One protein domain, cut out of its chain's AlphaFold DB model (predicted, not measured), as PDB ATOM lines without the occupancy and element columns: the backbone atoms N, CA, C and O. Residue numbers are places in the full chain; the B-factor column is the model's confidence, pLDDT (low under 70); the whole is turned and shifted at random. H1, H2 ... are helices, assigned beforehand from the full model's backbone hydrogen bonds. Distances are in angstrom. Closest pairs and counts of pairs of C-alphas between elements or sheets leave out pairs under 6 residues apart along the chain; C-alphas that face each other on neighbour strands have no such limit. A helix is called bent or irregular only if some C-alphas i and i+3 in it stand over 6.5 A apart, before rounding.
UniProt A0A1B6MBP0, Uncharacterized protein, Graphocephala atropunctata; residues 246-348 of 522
ATOM      1  N   GLU A 246     -47.809 -36.181   3.734       43.62
ATOM      2  CA  GLU A 246     -47.182 -35.884   5.036       43.62
ATOM      3  C   GLU A 246     -45.895 -35.055   4.893       43.62
ATOM      4  O   GLU A 246     -45.616 -34.169   5.700       43.62
ATOM      5  N   MET A 247     -45.147 -35.248   3.798       50.47
ATOM      6  CA  MET A 247     -44.016 -34.374   3.459       50.47
ATOM      7  C   MET A 247     -44.430 -32.913   3.186       50.47
ATOM      8  O   MET A 247     -43.602 -32.014   3.330       50.47
ATOM      9  N   ARG A 248     -45.683 -32.652   2.770       52.09
ATOM     10  CA  ARG A 248     -46.172 -31.290   2.454       52.09
ATOM     11  C   ARG A 248     -46.472 -30.510   3.725       52.09
ATOM     12  O   ARG A 248     -46.112 -29.341   3.810       52.09
ATOM     13  N   THR A 249     -47.072 -31.177   4.710       55.66
ATOM     14  CA  THR A 249     -47.330 -30.663   6.062       55.66
ATOM     15  C   THR A 249     -46.032 -30.264   6.744       55.66
ATOM     16  O   THR A 249     -45.905 -29.130   7.207       55.66
ATOM     17  N   GLY A 250     -45.039 -31.157   6.701       68.88
ATOM     18  CA  GLY A 250     -43.755 -30.941   7.360       68.88
ATOM     19  C   GLY A 250     -42.965 -29.755   6.806       68.88
ATOM     20  O   GLY A 250     -42.361 -29.019   7.577       68.88
ATOM     21  N   ALA A 251     -42.992 -29.510   5.491       68.94
ATOM     22  CA  ALA A 251     -42.199 -28.440   4.873       68.94
ATOM     23  C   ALA A 251     -42.584 -27.035   5.344       68.94
ATOM     24  O   ALA A 251     -41.731 -26.198   5.634       68.94
ATOM     25  N   ILE A 252     -43.885 -26.789   5.430       67.62
ATOM     26  CA  ILE A 252     -44.441 -25.494   5.820       67.62
ATOM     27  C   ILE A 252     -44.239 -25.280   7.304       67.62
ATOM     28  O   ILE A 252     -43.854 -24.197   7.723       67.62
ATOM     29  N   GLU A 253     -44.487 -26.319   8.097       74.75
ATOM     30  CA  GLU A 253     -44.319 -26.250   9.536       74.75
ATOM     31  C   GLU A 253     -42.851 -26.013   9.901       74.75
ATOM     32  O   GLU A 253     -42.555 -25.182  10.754       74.75
ATOM     33  N   VAL A 254     -41.916 -26.657   9.196       80.06
ATOM     34  CA  VAL A 254     -40.483 -26.404   9.368       80.06
ATOM     35  C   VAL A 254     -40.104 -24.984   8.946       80.06
ATOM     36  O   VAL A 254     -39.348 -24.340   9.674       80.06
ATOM     37  N   LEU A 255     -40.624 -24.481   7.821       82.19
ATOM     38  CA  LEU A 255     -40.373 -23.107   7.373       82.19
ATOM     39  C   LEU A 255     -40.902 -22.081   8.385       82.19
ATOM     40  O   LEU A 255     -40.171 -21.173   8.769       82.19
ATOM     41  N   LEU A 256     -42.144 -22.249   8.846       79.50
ATOM     42  CA  LEU A 256     -42.770 -21.358   9.820       79.50
ATOM     43  C   LEU A 256     -42.038 -21.404  11.164       79.50
ATOM     44  O   LEU A 256     -41.722 -20.350  11.699       79.50
ATOM     45  N   ARG A 257     -41.676 -22.593  11.669       82.12
ATOM     46  CA  ARG A 257     -40.878 -22.729  12.903       82.12
ATOM     47  C   ARG A 257     -39.487 -22.110  12.779       82.12
ATOM     48  O   ARG A 257     -38.971 -21.584  13.756       82.12
ATOM     49  N   LEU A 258     -38.852 -22.203  11.607       81.69
ATOM     50  CA  LEU A 258     -37.569 -21.539  11.374       81.69
ATOM     51  C   LEU A 258     -37.747 -20.025  11.403       81.69
ATOM     52  O   LEU A 258     -37.029 -19.347  12.125       81.69
ATOM     53  N   MET A 259     -38.725 -19.491  10.683       78.56
ATOM     54  CA  MET A 259     -38.964 -18.050  10.648       78.56
ATOM     55  C   MET A 259     -39.407 -17.453  11.988       78.56
ATOM     56  O   MET A 259     -39.104 -16.293  12.242       78.56
ATOM     57  N   ASP A 260     -40.093 -18.233  12.823       78.25
ATOM     58  CA  ASP A 260     -40.503 -17.846  14.178       78.25
ATOM     59  C   ASP A 260     -39.333 -17.859  15.179       78.25
ATOM     60  O   ASP A 260     -39.453 -17.370  16.296       78.25
ATOM     61  N   SER A 261     -38.169 -18.394  14.792       84.88
ATOM     62  CA  SER A 261     -36.974 -18.298  15.631       84.88
ATOM     63  C   SER A 261     -36.388 -16.884  15.615       84.88
ATOM     64  O   SER A 261     -36.352 -16.218  14.575       84.88
ATOM     65  N   ASP A 262     -35.820 -16.463  16.749       80.50
ATOM     66  CA  ASP A 262     -35.161 -15.157  16.918       80.50
ATOM     67  C   ASP A 262     -34.121 -14.860  15.821       80.50
ATOM     68  O   ASP A 262     -33.900 -13.708  15.448       80.50
ATOM     69  N   LYS A 263     -33.520 -15.914  15.248       84.38
ATOM     70  CA  LYS A 263     -32.539 -15.847  14.155       84.38
ATOM     71  C   LYS A 263     -33.103 -15.217  12.874       84.38
ATOM     72  O   LYS A 263     -32.347 -14.584  12.139       84.38
ATOM     73  N   TYR A 264     -34.397 -15.384  12.598       85.69
ATOM     74  CA  TYR A 264     -35.034 -14.967  11.341       85.69
ATOM     75  C   TYR A 264     -36.192 -13.982  11.533       85.69
ATOM     76  O   TYR A 264     -36.814 -13.572  10.553       85.69
ATOM     77  N   HIS A 265     -36.446 -13.536  12.764       78.50
ATOM     78  CA  HIS A 265     -37.529 -12.604  13.081       78.50
ATOM     79  C   HIS A 265     -37.449 -11.284  12.279       78.50
ATOM     80  O   HIS A 265     -38.466 -10.685  11.927       78.50
ATOM     81  N   THR A 266     -36.248 -10.844  11.895       76.50
ATOM     82  CA  THR A 266     -36.047  -9.666  11.027       76.50
ATOM     83  C   THR A 266     -36.588  -9.863   9.604       76.50
ATOM     84  O   THR A 266     -37.060  -8.908   8.984       76.50
ATOM     85  N   LEU A 267     -36.624 -11.103   9.099       79.44
ATOM     86  CA  LEU A 267     -37.221 -11.436   7.800       79.44
ATOM     87  C   LEU A 267     -38.753 -11.315   7.825       79.44
ATOM     88  O   LEU A 267     -39.358 -10.896   6.832       79.44
ATOM     89  N   LEU A 268     -39.383 -11.629   8.963       73.38
ATOM     90  CA  LEU A 268     -40.830 -11.475   9.177       73.38
ATOM     91  C   LEU A 268     -41.261 -10.007   9.185       73.38
ATOM     92  O   LEU A 268     -42.313  -9.668   8.638       73.38
ATOM     93  N   GLN A 269     -40.424  -9.124   9.731       75.38
ATOM     94  CA  GLN A 269     -40.681  -7.681   9.770       75.38
ATOM     95  C   GLN A 269     -40.561  -7.003   8.395       75.38
ATOM     96  O   GLN A 269     -40.866  -5.820   8.249       75.38
ATOM     97  N   GLY A 270     -40.218  -7.762   7.351       66.94
ATOM     98  CA  GLY A 270     -40.231  -7.288   5.975       66.94
ATOM     99  C   GLY A 270     -38.914  -6.687   5.514       66.94
ATOM    100  O   GLY A 270     -38.906  -6.034   4.471       66.94
ATOM    101  N   ASP A 271     -37.814  -6.943   6.224       71.56
ATOM    102  CA  ASP A 271     -36.482  -6.555   5.775       71.56
ATOM    103  C   ASP A 271     -35.968  -7.527   4.698       71.56
ATOM    104  O   ASP A 271     -35.002  -8.275   4.858       71.56
ATOM    105  N   SER A 272     -36.663  -7.548   3.556       67.88
ATOM    106  CA  SER A 272     -36.323  -8.397   2.410       67.88
ATOM    107  C   SER A 272     -34.965  -8.053   1.790       67.88
ATOM    108  O   SER A 272     -34.528  -8.746   0.878       67.88
ATOM    109  N   LYS A 273     -34.311  -6.979   2.252       76.62
ATOM    110  CA  LYS A 273     -32.998  -6.530   1.784       76.62
ATOM    111  C   LYS A 273     -31.848  -7.286   2.448       76.62
ATOM    112  O   LYS A 273     -30.740  -7.276   1.916       76.62
ATOM    113  N   ASN A 274     -32.092  -7.975   3.564       84.81
ATOM    114  CA  ASN A 274     -31.060  -8.750   4.242       84.81
ATOM    115  C   ASN A 274     -30.849 -10.113   3.562       84.81
ATOM    116  O   ASN A 274     -31.287 -11.157   4.045       84.81
ATOM    117  N   ILE A 275     -30.183 -10.093   2.405       86.38
ATOM    118  CA  ILE A 275     -29.937 -11.289   1.589       86.38
ATOM    119  C   ILE A 275     -29.157 -12.371   2.348       86.38
ATOM    120  O   ILE A 275     -29.406 -13.557   2.151       86.38
ATOM    121  N   LEU A 276     -28.288 -11.974   3.285       86.56
ATOM    122  CA  LEU A 276     -27.513 -12.892   4.122       86.56
ATOM    123  C   LEU A 276     -28.413 -13.708   5.057       86.56
ATOM    124  O   LEU A 276     -28.212 -14.910   5.213       86.56
ATOM    125  N   ALA A 277     -29.447 -13.091   5.636       87.50
ATOM    126  CA  ALA A 277     -30.424 -13.810   6.451       87.50
ATOM    127  C   ALA A 277     -31.220 -14.832   5.616       87.50
ATOM    128  O   ALA A 277     -31.478 -15.941   6.087       87.50
ATOM    129  N   TRP A 278     -31.538 -14.512   4.357       89.88
ATOM    130  CA  TRP A 278     -32.175 -15.456   3.432       89.88
ATOM    131  C   TRP A 278     -31.249 -16.603   3.019       89.88
ATOM    132  O   TRP A 278     -31.688 -17.747   2.972       89.88
ATOM    133  N   GLU A 279     -29.964 -16.341   2.779       91.06
ATOM    134  CA  GLU A 279     -28.968 -17.390   2.514       91.06
ATOM    135  C   GLU A 279     -28.785 -18.327   3.719       91.06
ATOM    136  O   GLU A 279     -28.687 -19.550   3.554       91.06
ATOM    137  N   CYS A 280     -28.802 -17.780   4.939       90.19
ATOM    138  CA  CYS A 280     -28.822 -18.575   6.165       90.19
ATOM    139  C   CYS A 280     -30.100 -19.411   6.280       90.19
ATOM    140  O   CYS A 280     -30.025 -20.560   6.703       90.19
ATOM    141  N   LEU A 281     -31.271 -18.869   5.934       90.12
ATOM    142  CA  LEU A 281     -32.533 -19.616   5.969       90.12
ATOM    143  C   LEU A 281     -32.538 -20.752   4.939       90.12
ATOM    144  O   LEU A 281     -32.945 -21.864   5.263       90.12
ATOM    145  N   CYS A 282     -32.030 -20.500   3.729       91.44
ATOM    146  CA  CYS A 282     -31.848 -21.531   2.710       91.44
ATOM    147  C   CYS A 282     -30.947 -22.664   3.207       91.44
ATOM    148  O   CYS A 282     -31.317 -23.827   3.088       91.44
ATOM    149  N   SER A 283     -29.807 -22.329   3.817       91.56
ATOM    150  CA  SER A 283     -28.866 -23.329   4.338       91.56
ATOM    151  C   SER A 283     -29.490 -24.179   5.455       91.56
ATOM    152  O   SER A 283     -29.307 -25.393   5.484       91.56
ATOM    153  N   ASP A 284     -30.270 -23.564   6.350       90.94
ATOM    154  CA  ASP A 284     -30.972 -24.277   7.426       90.94
ATOM    155  C   ASP A 284     -32.105 -25.175   6.889       90.94
ATOM    156  O   ASP A 284     -32.357 -26.249   7.437       90.94
ATOM    157  N   LEU A 285     -32.789 -24.763   5.815       88.31
ATOM    158  CA  LEU A 285     -33.795 -25.578   5.126       88.31
ATOM    159  C   LEU A 285     -33.147 -26.769   4.404       88.31
ATOM    160  O   LEU A 285     -33.615 -27.898   4.545       88.31
ATOM    161  N   GLU A 286     -32.039 -26.554   3.702       90.50
ATOM    162  CA  GLU A 286     -31.268 -27.627   3.061       90.50
ATOM    163  C   GLU A 286     -30.719 -28.620   4.088       90.50
ATOM    164  O   GLU A 286     -30.857 -29.830   3.909       90.50
ATOM    165  N   GLY A 287     -30.214 -28.130   5.225       87.75
ATOM    166  CA  GLY A 287     -29.782 -28.966   6.350       87.75
ATOM    167  C   GLY A 287     -30.903 -29.814   6.965       87.75
ATOM    168  O   GLY A 287     -30.630 -30.826   7.606       87.75
ATOM    169  N   LYS A 288     -32.169 -29.442   6.738       86.25
ATOM    170  CA  LYS A 288     -33.361 -30.213   7.129       86.25
ATOM    171  C   LYS A 288     -33.939 -31.068   5.991       86.25
ATOM    172  O   LYS A 288     -35.007 -31.653   6.163       86.25
ATOM    173  N   GLY A 289     -33.248 -31.164   4.854       86.81
ATOM    174  CA  GLY A 289     -33.629 -32.007   3.716       86.81
ATOM    175  C   GLY A 289     -34.584 -31.353   2.712       86.81
ATOM    176  O   GLY A 289     -35.243 -32.063   1.949       86.81
ATOM    177  N   PHE A 290     -34.698 -30.020   2.703       86.00
ATOM    178  CA  PHE A 290     -35.494 -29.291   1.710       86.00
ATOM    179  C   PHE A 290     -34.631 -28.817   0.540       86.00
ATOM    180  O   PHE A 290     -33.620 -28.159   0.745       86.00
ATOM    181  N   CYS A 291     -35.070 -29.081  -0.693       85.44
ATOM    182  CA  CYS A 291     -34.421 -28.551  -1.892       85.44
ATOM    183  C   CYS A 291     -35.064 -27.219  -2.298       85.44
ATOM    184  O   CYS A 291     -36.286 -27.129  -2.452       85.44
ATOM    185  N   ILE A 292     -34.239 -26.192  -2.490       88.50
ATOM    186  CA  ILE A 292     -34.655 -24.879  -2.991       88.50
ATOM    187  C   ILE A 292     -34.069 -24.712  -4.392       88.50
ATOM    188  O   ILE A 292     -32.886 -24.960  -4.602       88.50
ATOM    189  N   LYS A 293     -34.906 -24.301  -5.350       86.38
ATOM    190  CA  LYS A 293     -34.505 -24.116  -6.749       86.38
ATOM    191  C   LYS A 293     -33.430 -23.028  -6.876       86.38
ATOM    192  O   LYS A 293     -33.609 -21.937  -6.334       86.38
ATOM    193  N   GLY A 294     -32.385 -23.316  -7.645       92.12
ATOM    194  CA  GLY A 294     -31.307 -22.397  -8.013       92.12
ATOM    195  C   GLY A 294     -29.941 -23.070  -7.893       92.12
ATOM    196  O   GLY A 294     -29.755 -23.923  -7.027       92.12
ATOM    197  N   ASP A 295     -28.990 -22.679  -8.733       90.31
ATOM    198  CA  ASP A 295     -27.660 -23.303  -8.778       90.31
ATOM    199  C   ASP A 295     -26.707 -22.669  -7.760       90.31
ATOM    200  O   ASP A 295     -25.785 -23.301  -7.240       90.31
ATOM    201  N   THR A 296     -26.963 -21.409  -7.409       94.19
ATOM    202  CA  THR A 296     -26.165 -20.651  -6.441       94.19
ATOM    203  C   THR A 296     -26.956 -20.363  -5.169       94.19
ATOM    204  O   THR A 296     -28.181 -20.247  -5.189       94.19
ATOM    205  N   LYS A 297     -26.263 -20.176  -4.036       89.69
ATOM    206  CA  LYS A 297     -26.909 -19.777  -2.767       89.69
ATOM    207  C   LYS A 297     -27.734 -18.494  -2.908       89.69
ATOM    208  O   LYS A 297     -28.809 -18.401  -2.319       89.69
ATOM    209  N   ARG A 298     -27.249 -17.554  -3.726       89.00
ATOM    210  CA  ARG A 298     -27.932 -16.300  -4.049       89.00
ATOM    211  C   ARG A 298     -29.215 -16.533  -4.845       89.00
ATOM    212  O   ARG A 298     -30.253 -15.982  -4.516       89.00
ATOM    213  N   GLU A 299     -29.172 -17.378  -5.867       90.94
ATOM    214  CA  GLU A 299     -30.368 -17.684  -6.656       90.94
ATOM    215  C   GLU A 299     -31.427 -18.417  -5.816       90.94
ATOM    216  O   GLU A 299     -32.618 -18.104  -5.881       90.94
ATOM    217  N   LYS A 300     -30.989 -19.345  -4.955       91.56
ATOM    218  CA  LYS A 300     -31.862 -20.033  -3.995       91.56
ATOM    219  C   LYS A 300     -32.521 -19.053  -3.027       91.56
ATOM    220  O   LYS A 300     -33.729 -19.142  -2.802       91.56
ATOM    221  N   SER A 301     -31.759 -18.107  -2.471       89.06
ATOM    222  CA  SER A 301     -32.294 -17.085  -1.565       89.06
ATOM    223  C   SER A 301     -33.261 -16.138  -2.277       89.06
ATOM    224  O   SER A 301     -34.348 -15.897  -1.758       89.06
ATOM    225  N   GLU A 302     -32.966 -15.696  -3.500       89.50
ATOM    226  CA  GLU A 302     -33.888 -14.900  -4.321       89.50
ATOM    227  C   GLU A 302     -35.194 -15.643  -4.640       89.50
ATOM    228  O   GLU A 302     -36.284 -15.073  -4.532       89.50
ATOM    229  N   ASN A 303     -35.119 -16.931  -4.983       87.62
ATOM    230  CA  ASN A 303     -36.303 -17.753  -5.231       87.62
ATOM    231  C   ASN A 303     -37.152 -17.940  -3.965       87.62
ATOM    232  O   ASN A 303     -38.387 -17.887  -4.035       87.62
ATOM    233  N   LEU A 304     -36.509 -18.107  -2.807       88.00
ATOM    234  CA  LEU A 304     -37.192 -18.171  -1.518       88.00
ATOM    235  C   LEU A 304     -37.849 -16.823  -1.163       88.00
ATOM    236  O   LEU A 304     -39.014 -16.813  -0.762       88.00
ATOM    237  N   ILE A 305     -37.167 -15.697  -1.408       89.38
ATOM    238  CA  ILE A 305     -37.700 -14.334  -1.227       89.38
ATOM    239  C   ILE A 305     -38.954 -14.123  -2.079       89.38
ATOM    240  O   ILE A 305     -39.980 -13.690  -1.552       89.38
ATOM    241  N   ARG A 306     -38.914 -14.457  -3.377       87.81
ATOM    242  CA  ARG A 306     -40.071 -14.304  -4.285       87.81
ATOM    243  C   ARG A 306     -41.281 -15.095  -3.788       87.81
ATOM    244  O   ARG A 306     -42.398 -14.577  -3.758       87.81
ATOM    245  N   LYS A 307     -41.066 -16.340  -3.349       85.25
ATOM    246  CA  LYS A 307     -42.137 -17.185  -2.797       85.25
ATOM    247  C   LYS A 307     -42.683 -16.644  -1.487       85.25
ATOM    248  O   LYS A 307     -43.899 -16.612  -1.311       85.25
ATOM    249  N   TRP A 308     -41.813 -16.170  -0.602       85.88
ATOM    250  CA  TRP A 308     -42.227 -15.538   0.642       85.88
ATOM    251  C   TRP A 308     -43.049 -14.267   0.403       85.88
ATOM    252  O   TRP A 308     -44.109 -14.095   1.001       85.88
ATOM    253  N   GLN A 309     -42.619 -13.401  -0.517       85.00
ATOM    254  CA  GLN A 309     -43.365 -12.200  -0.900       85.00
ATOM    255  C   GLN A 309     -44.749 -12.544  -1.457       85.00
ATOM    256  O   GLN A 309     -45.733 -11.897  -1.101       85.00
ATOM    257  N   HIS A 310     -44.841 -13.587  -2.283       82.94
ATOM    258  CA  HIS A 310     -46.115 -14.073  -2.799       82.94
ATOM    259  C   HIS A 310     -47.036 -14.569  -1.673       82.94
ATOM    260  O   HIS A 310     -48.180 -14.127  -1.574       82.94
ATOM    261  N   ILE A 311     -46.516 -15.403  -0.765       80.75
ATOM    262  CA  ILE A 311     -47.231 -15.867   0.433       80.75
ATOM    263  C   ILE A 311     -47.726 -14.672   1.262       80.75
ATOM    264  O   ILE A 311     -48.913 -14.585   1.579       80.75
ATOM    265  N   ARG A 312     -46.847 -13.707   1.551       81.25
ATOM    266  CA  ARG A 312     -47.167 -12.486   2.305       81.25
ATOM    267  C   ARG A 312     -48.259 -11.656   1.626       81.25
ATOM    268  O   ARG A 312     -49.148 -11.162   2.314       81.25
ATOM    269  N   LYS A 313     -48.237 -11.525   0.295       83.44
ATOM    270  CA  LYS A 313     -49.286 -10.828  -0.473       83.44
ATOM    271  C   LYS A 313     -50.646 -11.502  -0.290       83.44
ATOM    272  O   LYS A 313     -51.643 -10.811  -0.093       83.44
ATOM    273  N   ILE A 314     -50.685 -12.834  -0.294       79.44
ATOM    274  CA  ILE A 314     -51.925 -13.585  -0.063       79.44
ATOM    275  C   ILE A 314     -52.426 -13.396   1.375       79.44
ATOM    276  O   ILE A 314     -53.616 -13.163   1.578       79.44
ATOM    277  N   PHE A 315     -51.530 -13.418   2.365       76.12
ATOM    278  CA  PHE A 315     -51.884 -13.122   3.755       76.12
ATOM    279  C   PHE A 315     -52.475 -11.724   3.930       76.12
ATOM    280  O   PHE A 315     -53.504 -11.575   4.586       76.12
ATOM    281  N   LEU A 316     -51.849 -10.706   3.335       80.44
ATOM    282  CA  LEU A 316     -52.339  -9.329   3.399       80.44
ATOM    283  C   LEU A 316     -53.714  -9.194   2.741       80.44
ATOM    284  O   LEU A 316     -54.596  -8.567   3.323       80.44
ATOM    285  N   LYS A 317     -53.924  -9.834   1.581       79.69
ATOM    286  CA  LYS A 317     -55.233  -9.883   0.915       79.69
ATOM    287  C   LYS A 317     -56.290 -10.530   1.813       79.69
ATOM    288  O   LYS A 317     -57.374  -9.983   1.968       79.69
ATOM    289  N   TYR A 318     -55.961 -11.643   2.461       74.94
ATOM    290  CA  TYR A 318     -56.885 -12.324   3.365       74.94
ATOM    291  C   TYR A 318     -57.213 -11.511   4.628       74.94
ATOM    292  O   TYR A 318     -58.373 -11.454   5.032       74.94
ATOM    293  N   GLU A 319     -56.222 -10.879   5.266       73.81
ATOM    294  CA  GLU A 319     -56.457  -9.992   6.415       73.81
ATOM    295  C   GLU A 319     -57.292  -8.768   6.014       73.81
ATOM    296  O   GLU A 319     -58.174  -8.349   6.762       73.81
ATOM    297  N   PHE A 320     -57.080  -8.236   4.809       74.38
ATOM    298  CA  PHE A 320     -57.905  -7.173   4.240       74.38
ATOM    299  C   PHE A 320     -59.356  -7.635   4.022       74.38
ATOM    300  O   PHE A 320     -60.283  -7.027   4.552       74.38
ATOM    301  N   GLU A 321     -59.564  -8.775   3.358       72.62
ATOM    302  CA  GLU A 321     -60.888  -9.381   3.154       72.62
ATOM    303  C   GLU A 321     -61.585  -9.731   4.477       72.62
ATOM    304  O   GLU A 321     -62.800  -9.604   4.589       72.62
ATOM    305  N   LYS A 322     -60.832 -10.148   5.500       72.69
ATOM    306  CA  LYS A 322     -61.336 -10.410   6.858       72.69
ATOM    307  C   LYS A 322     -61.797  -9.133   7.561       72.69
ATOM    308  O   LYS A 322     -62.776  -9.184   8.293       72.69
ATOM    309  N   LYS A 323     -61.101  -8.007   7.374       71.69
ATOM    310  CA  LYS A 323     -61.522  -6.714   7.936       71.69
ATOM    311  C   LYS A 323     -62.770  -6.168   7.241       71.69
ATOM    312  O   LYS A 323     -63.584  -5.531   7.900       71.69
ATOM    313  N   ILE A 324     -62.924  -6.443   5.945       66.69
ATOM    314  CA  ILE A 324     -64.091  -6.037   5.150       66.69
ATOM    315  C   ILE A 324     -65.307  -6.916   5.461       66.69
ATOM    316  O   ILE A 324     -66.398  -6.405   5.707       66.69
ATOM    317  N   LYS A 325     -65.132  -8.240   5.500       63.88
ATOM    318  CA  LYS A 325     -66.205  -9.194   5.799       63.88
ATOM    319  C   LYS A 325     -66.321  -9.368   7.311       63.88
ATOM    320  O   LYS A 325     -65.662 -10.224   7.897       63.88
ATOM    321  N   LYS A 326     -67.172  -8.550   7.935       49.84
ATOM    322  CA  LYS A 326     -67.524  -8.535   9.370       49.84
ATOM    323  C   LYS A 326     -68.262  -9.804   9.851       49.84
ATOM    324  O   LYS A 326     -69.093  -9.719  10.748       49.84
ATOM    325  N   ASP A 327     -67.984 -10.970   9.267       48.12
ATOM    326  CA  ASP A 327     -68.765 -12.183   9.491       48.12
ATOM    327  C   ASP A 327     -68.067 -13.209  10.397       48.12
ATOM    328  O   ASP A 327     -66.894 -13.558  10.233       48.12
ATOM    329  N   ILE A 328     -68.834 -13.677  11.384       44.03
ATOM    330  CA  ILE A 328     -68.406 -14.316  12.645       44.03
ATOM    331  C   ILE A 328     -68.108 -15.819  12.488       44.03
ATOM    332  O   ILE A 328     -67.786 -16.512  13.451       44.03
ATOM    333  N   ARG A 329     -68.148 -16.372  11.274       54.84
ATOM    334  CA  ARG A 329     -67.920 -17.808  11.063       54.84
ATOM    335  C   ARG A 329     -66.752 -18.038  10.123       54.84
ATOM    336  O   ARG A 329     -66.923 -18.100   8.911       54.84
ATOM    337  N   LYS A 330     -65.552 -18.200  10.692       52.62
ATOM    338  CA  LYS A 330     -64.384 -18.670   9.939       52.62
ATOM    339  C   LYS A 330     -63.789 -19.975  10.483       52.62
ATOM    340  O   LYS A 330     -63.763 -20.176  11.698       52.62
ATOM    341  N   PRO A 331     -63.248 -20.825   9.582       44.84
ATOM    342  CA  PRO A 331     -62.328 -21.905   9.923       44.84
ATOM    343  C   PRO A 331     -61.093 -21.349  10.638       44.84
ATOM    344  O   PRO A 331     -60.691 -20.206  10.404       44.84
ATOM    345  N   LYS A 332     -60.476 -22.167  11.496       52.66
ATOM    346  CA  LYS A 332     -59.291 -21.791  12.275       52.66
ATOM    347  C   LYS A 332     -58.196 -21.275  11.328       52.66
ATOM    348  O   LYS A 332     -57.782 -21.980  10.417       52.66
ATOM    349  N   TYR A 333     -57.747 -20.043  11.576       46.75
ATOM    350  CA  TYR A 333     -56.682 -19.268  10.910       46.75
ATOM    351  C   TYR A 333     -55.529 -20.096  10.307       46.75
ATOM    352  O   TYR A 333     -55.059 -19.799   9.212       46.75
ATOM    353  N   TYR A 334     -55.136 -21.178  10.978       45.97
ATOM    354  CA  TYR A 334     -54.098 -22.098  10.532       45.97
ATOM    355  C   TYR A 334     -54.419 -22.841   9.227       45.97
ATOM    356  O   TYR A 334     -53.526 -22.959   8.399       45.97
ATOM    357  N   ASP A 335     -55.655 -23.278   8.972       51.81
ATOM    358  CA  ASP A 335     -55.962 -24.186   7.850       51.81
ATOM    359  C   ASP A 335     -55.840 -23.530   6.470       51.81
ATOM    360  O   ASP A 335     -55.437 -24.170   5.494       51.81
ATOM    361  N   LEU A 336     -56.191 -22.246   6.361       52.50
ATOM    362  CA  LEU A 336     -56.141 -21.524   5.089       52.50
ATOM    363  C   LEU A 336     -54.712 -21.087   4.757       52.50
ATOM    364  O   LEU A 336     -54.232 -21.312   3.646       52.50
ATOM    365  N   THR A 337     -54.015 -20.543   5.753       52.94
ATOM    366  CA  THR A 337     -52.578 -20.271   5.720       52.94
ATOM    367  C   THR A 337     -51.792 -21.517   5.328       52.94
ATOM    368  O   THR A 337     -50.987 -21.492   4.399       52.94
ATOM    369  N   TYR A 338     -52.094 -22.633   5.979       54.09
ATOM    370  CA  TYR A 338     -51.480 -23.919   5.729       54.09
ATOM    371  C   TYR A 338     -51.735 -24.409   4.291       54.09
ATOM    372  O   TYR A 338     -50.783 -24.757   3.590       54.09
ATOM    373  N   LYS A 339     -52.976 -24.355   3.781       56.69
ATOM    374  CA  LYS A 339     -53.313 -24.767   2.399       56.69
ATOM    375  C   LYS A 339     -52.622 -23.927   1.321       56.69
ATOM    376  O   LYS A 339     -52.188 -24.471   0.305       56.69
ATOM    377  N   ILE A 340     -52.517 -22.616   1.529       55.59
ATOM    378  CA  ILE A 340     -51.941 -21.680   0.554       55.59
ATOM    379  C   ILE A 340     -50.419 -21.832   0.494       55.59
ATOM    380  O   ILE A 340     -49.855 -22.000  -0.589       55.59
ATOM    381  N   VAL A 341     -49.758 -21.864   1.655       53.66
ATOM    382  CA  VAL A 341     -48.301 -22.041   1.740       53.66
ATOM    383  C   VAL A 341     -47.889 -23.442   1.261       53.66
ATOM    384  O   VAL A 341     -46.880 -23.575   0.568       53.66
ATOM    385  N   SER A 342     -48.716 -24.472   1.509       53.25
ATOM    386  CA  SER A 342     -48.521 -25.829   0.962       53.25
ATOM    387  C   SER A 342     -48.403 -25.826  -0.552       53.25
ATOM    388  O   SER A 342     -47.472 -26.405  -1.108       53.25
ATOM    389  N   LYS A 343     -49.358 -25.189  -1.235       56.16
ATOM    390  CA  LYS A 343     -49.463 -25.238  -2.695       56.16
ATOM    391  C   LYS A 343     -48.261 -24.584  -3.378       56.16
ATOM    392  O   LYS A 343     -47.769 -25.101  -4.378       56.16
ATOM    393  N   GLU A 344     -47.753 -23.498  -2.804       55.53
ATOM    394  CA  GLU A 344     -46.644 -22.739  -3.383       55.53
ATOM    395  C   GLU A 344     -45.265 -23.326  -3.058       55.53
ATOM    396  O   GLU A 344     -44.372 -23.293  -3.909       55.53
ATOM    397  N   LEU A 345     -45.078 -23.957  -1.895       52.22
ATOM    398  CA  LEU A 345     -43.844 -24.701  -1.606       52.22
ATOM    399  C   LEU A 345     -43.746 -26.007  -2.413       52.22
ATOM    400  O   LEU A 345     -42.650 -26.394  -2.801       52.22
ATOM    401  N   ILE A 346     -44.869 -26.642  -2.776       47.97
ATOM    402  CA  ILE A 346     -44.887 -27.829  -3.657       47.97
ATOM    403  C   ILE A 346     -44.224 -27.552  -5.017       47.97
ATOM    404  O   ILE A 346     -43.513 -28.413  -5.531       47.97
ATOM    405  N   ARG A 347     -44.374 -26.338  -5.566       47.69
ATOM    406  CA  ARG A 347     -43.716 -25.923  -6.821       47.69
ATOM    407  C   ARG A 347     -42.186 -25.813  -6.723       47.69
ATOM    408  O   ARG A 347     -41.544 -25.669  -7.754       47.69
ATOM    409  N   LEU A 348     -41.592 -25.845  -5.523       41.72
ATOM    410  CA  LEU A 348     -40.128 -25.889  -5.359       41.72
ATOM    411  C   LEU A 348     -39.540 -27.294  -5.526       41.72
ATOM    412  O   LEU A 348     -38.355 -27.397  -5.811       41.72
TER     413      LEU A 348
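Overview. This is residues 246 to 348 of the 522 residues of an uncharacterized protein of Graphocephala atropunctata (UniProt A0A1B6MBP0). One long helix, H4, makes the longest axis, and H5 folds back beside it as a helical hairpin; H3 crosses the first part of H4. H1 crosses H5 and also meets H3, the four-residue H2 sits by the end of H1, and residues 323 to 329 stick out where H4 turns back to H5. The printed part has 103 residues, with five named helices in the order H1, H2, H3, H4, H5 and no named strand, and its class is all helix. It is compact, with a radius of gyration of the C-alphas of 14.5 A and spans of 46 by 31 by 24 A.

Along the chain. Find C-alpha 297 at (-26.909, -19.777, -2.767); from there H4, residues 297 to 324, runs 40.4 A to C-alpha 324 at (-64.091, -6.037, 5.150). Further on is H5, residues 333 to 346, 20.6 A long, ending at C-alpha 346 at (-44.887, -27.829, -3.657). H5 is neither bent nor irregular, but only just: C-alphas 333 and 336 are 6.3 A apart. Go back to C-alpha 246 at (-47.182, -35.884, 5.036) for H1, residues 246 to 259, 20.4 A long. After it come H2, residues 265 to 268, 5.2 A long, and H3, residues 275 to 287, 18.3 A long.

Arrangement. Start at Ile 311 of H4: its C-alpha and that of Val 341 are the closest of the hairpin H4 and H5, 6.4 A apart. The two touch at a shallow tilt of 32 degrees, opposite ways, H4 with residues 307 to 315 alone. With residues 297 to 305 alone H4 touches H3, about perpendicular at 81 degrees; the closest C-alphas, of Trp 278 and Ser 301, are 5.3 A apart. The hub is H1, which touches three helices. It touches H5 with residues 248 to 252 alone, about perpendicular at 74 degrees, the closest C-alphas being those of Arg 248 and Ser 342, 6.1 A apart. H1 and H3 only just touch, with 3 pairs of C-alphas within 8 A, the closest those of Leu 255 and Leu 285 at 7.4 A. H1 and H2 touch only at the corner, and only just, with 3 such pairs; the closest C-alphas, of Met 259 and His 265, are 6.1 A apart. H1 and H4 are apart, as are H3 and H5. In H3 and H4 every O i to N i+4 pair is within hydrogen-bond range; in H1 and in H5 9 of 10 are, and H2 is too short for such a pair.

Size, cuts and confidence. Look at Asp 295 and Ile 328, whose C-alphas are the two farthest apart, 46.9 A. The printed part has no cut and no long link; the link from H1 to H2 is tight. The mean pLDDT of the printed part is 74.0, and the model's confidence is under 70 at residues 246 to 252, 270, 272 and 324 to 348.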